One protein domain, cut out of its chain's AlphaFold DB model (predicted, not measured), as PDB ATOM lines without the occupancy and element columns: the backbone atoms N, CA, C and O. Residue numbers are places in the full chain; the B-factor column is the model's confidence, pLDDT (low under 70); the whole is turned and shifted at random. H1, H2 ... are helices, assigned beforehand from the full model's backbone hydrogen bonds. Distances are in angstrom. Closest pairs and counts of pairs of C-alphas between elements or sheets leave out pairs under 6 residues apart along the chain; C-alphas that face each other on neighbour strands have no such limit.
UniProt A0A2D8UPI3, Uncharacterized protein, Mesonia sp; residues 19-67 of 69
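Overview. This is residues 19 to 67 of the 69 residues of an uncharacterized protein of Mesonia sp (UniProt A0A2D8UPI3). One long straight helix, H1, makes the long arm of an L, and the link after it together with the short helix H2 makes the short arm, with no packed core between the helices. The printed part has 49 residues with two named helices, H1 then H2, and no named strand; the class is all helix. The whole is extended, with a radius of gyration of the C-alphas of 18.1 A and spans of 52 by 26 by 13 A.

Arrangement. H1, residues 19 to 50, stands free over residues 19 to 44 and 46 to 50. A short link of 6 residues leads to H2, residues 57 to 67, of which 57 to 62 stand free. H1 and H2 are apart. In H1 and H2 every O i to N i+4 pair is within hydrogen-bond range.

Along the chain. H1 begins at C-alpha 19 (8.636, -15.415, -15.482) and ends at C-alpha 50 (8.937, -50.104, -47.042), 46.9 A away. H2 measures 15.9 A from C-alpha 57 to C-alpha 67 (-0.640, -61.130, -24.532).

Size, cuts and confidence. The two C-alphas farthest apart, those of Asp 19 and Ala 58, are 51.9 A apart. The printed part has no cut. No printed residue is under 70 in pLDDT.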
ATOM      1  N   ASP A  19       9.464 -14.204 -15.576       97.38
ATOM      2  CA  ASP A  19       8.636 -15.415 -15.482       97.38
ATOM      3  C   ASP A  19       7.878 -15.768 -16.766       97.38
ATOM      4  O   ASP A  19       7.769 -16.939 -17.142       97.38
ATOM      5  N   LYS A  20       7.306 -14.760 -17.437       97.50
ATOM      6  CA  LYS A  20       6.513 -14.969 -18.654       97.50
ATOM      7  C   LYS A  20       7.402 -15.440 -19.800       97.50
ATOM      8  O   LYS A  20       7.020 -16.362 -20.520       97.50
ATOM      9  N   PHE A  21       8.570 -14.821 -19.956       97.06
ATOM     10  CA  PHE A  21       9.559 -15.211 -20.946       97.06
ATOM     11  C   PHE A  21      10.019 -16.652 -20.717       97.06
ATOM     12  O   PHE A  21       9.863 -17.481 -21.614       97.06
ATOM     13  N   VAL A  22      10.478 -16.979 -19.505       97.25
ATOM     14  CA  VAL A  22      11.016 -18.312 -19.183       97.25
ATOM     15  C   VAL A  22       9.965 -19.404 -19.414       97.25
ATOM     16  O   VAL A  22      10.246 -20.419 -20.054       97.25
ATOM     17  N   LYS A  23       8.715 -19.179 -18.986       97.81
ATOM     18  CA  LYS A  23       7.611 -20.131 -19.208       97.81
ATOM     19  C   LYS A  23       7.297 -20.336 -20.689       97.81
ATOM     20  O   LYS A  23       7.013 -21.462 -21.099       97.81
ATOM     21  N   ASN A  24       7.327 -19.277 -21.494       97.19
ATOM     22  CA  ASN A  24       7.083 -19.385 -22.931       97.19
ATOM     23  C   ASN A  24       8.238 -20.090 -23.645       97.19
ATOM     24  O   ASN A  24       7.992 -20.991 -24.444       97.19
ATOM     25  N   PHE A  25       9.480 -19.742 -23.307       96.31
ATOM     26  CA  PHE A  25      10.668 -20.395 -23.845       96.31
ATOM     27  C   PHE A  25      10.660 -21.899 -23.546       96.31
ATOM     28  O   PHE A  25      10.826 -22.716 -24.452       96.31
ATOM     29  N   TYR A  26      10.342 -22.282 -22.304       96.81
ATOM     30  CA  TYR A  26      10.189 -23.683 -21.913       96.81
ATOM     31  C   TYR A  26       9.148 -24.427 -22.762       96.81
ATOM     32  O   TYR A  26       9.406 -25.545 -23.212       96.81
ATOM     33  N   LYS A  27       7.983 -23.816 -23.022       97.81
ATOM     34  CA  LYS A  27       6.936 -24.423 -23.864       97.81
ATOM     35  C   LYS A  27       7.423 -24.666 -25.290       97.81
ATOM     36  O   LYS A  27       7.181 -25.746 -25.825       97.81
ATOM     37  N   ILE A  28       8.113 -23.692 -25.880       96.50
ATOM     38  CA  ILE A  28       8.651 -23.797 -27.242       96.50
ATOM     39  C   ILE A  28       9.693 -24.916 -27.308       96.50
ATOM     40  O   ILE A  28       9.561 -25.826 -28.127       96.50
ATOM     41  N   ALA A  29      10.667 -24.914 -26.393       95.88
ATOM     42  CA  ALA A  29      11.702 -25.943 -26.331       95.88
ATOM     43  C   ALA A  29      11.102 -27.348 -26.148       95.88
ATOM     44  O   ALA A  29      11.472 -28.288 -26.850       95.88
ATOM     45  N   LYS A  30      10.112 -27.497 -25.256       96.69
ATOM     46  CA  LYS A  30       9.389 -28.764 -25.072       96.69
ATOM     47  C   LYS A  30       8.624 -29.201 -26.318       96.69
ATOM     48  O   LYS A  30       8.587 -30.397 -26.593       96.69
ATOM     49  N   SER A  31       8.004 -28.270 -27.041       97.12
ATOM     50  CA  SER A  31       7.279 -28.579 -28.276       97.12
ATOM     51  C   SER A  31       8.219 -29.126 -29.343       97.12
ATOM     52  O   SER A  31       7.913 -30.146 -29.949       97.12
ATOM     53  N   TYR A  32       9.383 -28.497 -29.514       96.31
ATOM     54  CA  TYR A  32      10.399 -28.948 -30.461       96.31
ATOM     55  C   TYR A  32      10.899 -30.364 -30.144       96.31
ATOM     56  O   TYR A  32      10.938 -31.220 -31.022       96.31
ATOM     57  N   LEU A  33      11.203 -30.647 -28.873       95.19
ATOM     58  CA  LEU A  33      11.650 -31.982 -28.460       95.19
ATOM     59  C   LEU A  33      10.586 -33.061 -28.706       95.19
ATOM     60  O   LEU A  33      10.909 -34.143 -29.182       95.19
ATOM     61  N   ARG A  34       9.310 -32.763 -28.431       95.62
ATOM     62  CA  ARG A  34       8.208 -33.693 -28.733       95.62
ATOM     63  C   ARG A  34       8.028 -33.913 -30.229       95.62
ATOM     64  O   ARG A  34       7.722 -35.024 -30.642       95.62
ATOM     65  N   GLN A  35       8.185 -32.861 -31.029       95.31
ATOM     66  CA  GLN A  35       8.104 -32.979 -32.479       95.31
ATOM     67  C   GLN A  35       9.210 -33.893 -33.010       95.31
ATOM     68  O   GLN A  35       8.902 -34.816 -33.747       95.31
ATOM     69  N   LEU A  36      10.452 -33.732 -32.540       95.31
ATOM     70  CA  LEU A  36      11.557 -34.628 -32.896       95.31
ATOM     71  C   LEU A  36      11.265 -36.101 -32.571       95.31
ATOM     72  O   LEU A  36      11.577 -36.983 -33.368       95.31
ATOM     73  N   GLU A  37      10.668 -36.385 -31.411       94.19
ATOM     74  CA  GLU A  37      10.264 -37.751 -31.052       94.19
ATOM     75  C   GLU A  37       9.195 -38.307 -32.003       94.19
ATOM     76  O   GLU A  37       9.257 -39.474 -32.388       94.19
ATOM     77  N   ASN A  38       8.221 -37.483 -32.395       94.25
ATOM     78  CA  ASN A  38       7.182 -37.882 -33.340       94.25
ATOM     79  C   ASN A  38       7.746 -38.106 -34.745       94.25
ATOM     80  O   ASN A  38       7.424 -39.115 -35.362       94.25
ATOM     81  N   ASP A  39       8.614 -37.216 -35.220       94.69
ATOM     82  CA  ASP A  39       9.252 -37.326 -36.533       94.69
ATOM     83  C   ASP A  39      10.092 -38.608 -36.615       94.69
ATOM     84  O   ASP A  39      10.042 -39.325 -37.612       94.69
ATOM     85  N   LYS A  40      10.787 -38.967 -35.526       94.94
ATOM     86  CA  LYS A  40      11.497 -40.245 -35.424       94.94
ATOM     87  C   LYS A  40      10.548 -41.442 -35.552       94.94
ATOM     88  O   LYS A  40      10.848 -42.363 -36.302       94.94
ATOM     89  N   ARG A  41       9.407 -41.430 -34.855       93.56
ATOM     90  CA  ARG A  41       8.404 -42.510 -34.944       93.56
ATOM     91  C   ARG A  41       7.798 -42.627 -36.340       93.56
ATOM     92  O   ARG A  41       7.528 -43.734 -36.788       93.56
ATOM     93  N   ILE A  42       7.574 -41.496 -37.011       93.62
ATOM     94  CA  ILE A  42       7.098 -41.473 -38.398       93.62
ATOM     95  C   ILE A  42       8.138 -42.126 -39.301       93.62
ATOM     96  O   ILE A  42       7.792 -43.039 -40.039       93.62
ATOM     97  N   PHE A  43       9.405 -41.723 -39.186       94.81
ATOM     98  CA  PHE A  43      10.494 -42.302 -39.969       94.81
ATOM     99  C   PHE A  43      10.625 -43.818 -39.757       94.81
ATOM    100  O   PHE A  43      10.714 -44.568 -40.723       94.81
ATOM    101  N   GLU A  44      10.581 -44.283 -38.504       93.00
ATOM    102  CA  GLU A  44      10.594 -45.717 -38.179       93.00
ATOM    103  C   GLU A  44       9.411 -46.454 -38.830       93.00
ATOM    104  O   GLU A  44       9.603 -47.492 -39.461       93.00
ATOM    105  N   GLY A  45       8.202 -45.889 -38.757       91.62
ATOM    106  CA  GLY A  45       7.021 -46.466 -39.400       91.62
ATOM    107  C   GLY A  45       7.094 -46.476 -40.931       91.62
ATOM    108  O   GLY A  45       6.640 -47.428 -41.562       91.62
ATOM    109  N   GLU A  46       7.680 -45.447 -41.547       94.19
ATOM    110  CA  GLU A  46       7.904 -45.406 -42.996       94.19
ATOM    111  C   GLU A  46       8.867 -46.507 -43.456       94.19
ATOM    112  O   GLU A  46       8.631 -47.124 -44.497       94.19
ATOM    113  N   GLU A  47       9.923 -46.786 -42.687       94.81
ATOM    114  CA  GLU A  47      10.848 -47.889 -42.973       94.81
ATOM    115  C   GLU A  47      10.167 -49.254 -42.809       94.81
ATOM    116  O   GLU A  47      10.274 -50.094 -43.703       94.81
ATOM    117  N   ASP A  48       9.381 -49.460 -41.747       93.00
ATOM    118  CA  ASP A  48       8.619 -50.701 -41.555       93.00
ATOM    119  C   ASP A  48       7.636 -50.956 -42.712       93.00
ATOM    120  O   ASP A  48       7.511 -52.085 -43.193       93.00
ATOM    121  N   ILE A  49       6.980 -49.906 -43.223       91.38
ATOM    122  CA  ILE A  49       6.113 -50.005 -44.407       91.38
ATOM    123  C   ILE A  49       6.919 -50.407 -45.645       91.38
ATOM    124  O   ILE A  49       6.497 -51.308 -46.374       91.38
ATOM    125  N   LYS A  50       8.074 -49.772 -45.892       93.38
ATOM    126  CA  LYS A  50       8.937 -50.104 -47.042       93.38
ATOM    127  C   LYS A  50       9.437 -51.545 -46.988       93.38
ATOM    128  O   LYS A  50       9.518 -52.196 -48.025       93.38
ATOM    129  N   GLU A  51       9.747 -52.048 -45.797       95.50
ATOM    130  CA  GLU A  51      10.208 -53.421 -45.582       95.50
ATOM    131  C   GLU A  51       9.066 -54.451 -45.564       95.50
ATOM    132  O   GLU A  51       9.314 -55.652 -45.450       95.50
ATOM    133  N   GLY A  52       7.809 -54.012 -45.692       90.75
ATOM    134  CA  GLY A  52       6.644 -54.893 -45.668       90.75
ATOM    135  C   GLY A  52       6.336 -55.463 -44.283       90.75
ATOM    136  O   GLY A  52       5.578 -56.426 -44.177       90.75
ATOM    137  N   LYS A  53       6.876 -54.863 -43.214       90.19
ATOM    138  CA  LYS A  53       6.585 -55.183 -41.807       90.19
ATOM    139  C   LYS A  53       5.243 -54.587 -41.377       90.19
ATOM    140  O   LYS A  53       5.125 -53.888 -40.376       90.19
ATOM    141  N   VAL A  54       4.216 -54.851 -42.172       89.69
ATOM    142  CA  VAL A  54       2.850 -54.396 -41.938       89.69
ATOM    143  C   VAL A  54       1.980 -55.588 -41.577       89.69
ATOM    144  O   VAL A  54       2.135 -56.682 -42.116       89.69
ATOM    145  N   HIS A  55       1.048 -55.371 -40.658       90.38
ATOM    146  CA  HIS A  55       0.105 -56.391 -40.224       90.38
ATOM    147  C   HIS A  55      -1.314 -55.951 -40.557       90.38
ATOM    148  O   HIS A  55      -1.690 -54.791 -40.379       90.38
ATOM    149  N   SER A  56      -2.125 -56.890 -41.023       93.19
ATOM    150  CA  SER A  56      -3.564 -56.706 -41.132       93.19
ATOM    151  C   SER A  56      -4.197 -56.590 -39.745       93.19
ATOM    152  O   SER A  56      -3.690 -57.105 -38.746       93.19
ATOM    153  N   GLN A  57      -5.370 -55.967 -39.680       93.00
ATOM    154  CA  GLN A  57      -6.121 -55.826 -38.432       93.00
ATOM    155  C   GLN A  57      -6.392 -57.178 -37.746       93.00
ATOM    156  O   GLN A  57      -6.328 -57.273 -36.521       93.00
ATOM    157  N   ALA A  58      -6.645 -58.234 -38.527       95.62
ATOM    158  CA  ALA A  58      -6.873 -59.578 -38.002       95.62
ATOM    159  C   ALA A  58      -5.609 -60.191 -37.374       95.62
ATOM    160  O   ALA A  58      -5.701 -60.914 -36.382       95.62
ATOM    161  N   GLU A  59      -4.427 -59.910 -37.928       94.44
ATOM    162  CA  GLU A  59      -3.148 -60.349 -37.360       94.44
ATOM    163  C   GLU A  59      -2.844 -59.607 -36.060       94.44
ATOM    164  O   GLU A  59      -2.524 -60.245 -35.059       94.44
ATOM    165  N   VAL A  60      -3.042 -58.286 -36.040       93.19
ATOM    166  CA  VAL A  60      -2.861 -57.465 -34.833       93.19
ATOM    167  C   VAL A  60      -3.797 -57.923 -33.713       93.19
ATOM    168  O   VAL A  60      -3.367 -58.055 -32.568       93.19
ATOM    169  N   GLN A  61      -5.058 -58.233 -34.025       93.75
ATOM    170  CA  GLN A  61      -6.005 -58.736 -33.031       93.75
ATOM    171  C   GLN A  61      -5.522 -60.045 -32.384       93.75
ATOM    172  O   GLN A  61      -5.525 -60.157 -31.159       93.75
ATOM    173  N   LYS A  62      -5.022 -60.998 -33.180       95.31
ATOM    174  CA  LYS A  62      -4.452 -62.252 -32.658       95.31
ATOM    175  C   LYS A  62      -3.214 -62.019 -31.788       95.31
ATOM    176  O   LYS A  62      -3.032 -62.719 -30.794       95.31
ATOM    177  N   MET A  63      -2.368 -61.048 -32.143       93.75
ATOM    178  CA  MET A  63      -1.202 -60.677 -31.332       93.75
ATOM    179  C   MET A  63      -1.631 -60.149 -29.961       93.75
ATOM    180  O   MET A  63      -1.128 -60.622 -28.945       93.75
ATOM    181  N   ILE A  64      -2.609 -59.242 -29.922       93.75
ATOM    182  CA  ILE A  64      -3.137 -58.681 -28.670       93.75
ATOM    183  C   ILE A  64      -3.759 -59.779 -27.798       93.75
ATOM    184  O   ILE A  64      -3.475 -59.857 -26.605       93.75
ATOM    185  N   GLU A  65      -4.567 -60.663 -28.387       95.62
ATOM    186  CA  GLU A  65      -5.173 -61.800 -27.681       95.62
ATOM    187  C   GLU A  65      -4.118 -62.742 -27.076       95.62
ATOM    188  O   GLU A  65      -4.358 -63.344 -26.029       95.62
ATOM    189  N   SER A  66      -2.936 -62.851 -27.693       94.38
ATOM    190  CA  SER A  66      -1.837 -63.679 -27.182       94.38
ATOM    191  C   SER A  66      -1.157 -63.107 -25.934       94.38
ATOM    192  O   SER A  66      -0.613 -63.880 -25.152       94.38
ATOM    193  N   TRP A  67      -1.218 -61.790 -25.712       94.94
ATOM    194  CA  TRP A  67      -0.640 -61.130 -24.532       94.94
ATOM    195  C   TRP A  67      -1.511 -61.237 -23.278       94.94
ATOM    196  O   TRP A  67      -1.039 -60.963 -22.180       94.94
TER     197      TRP A  67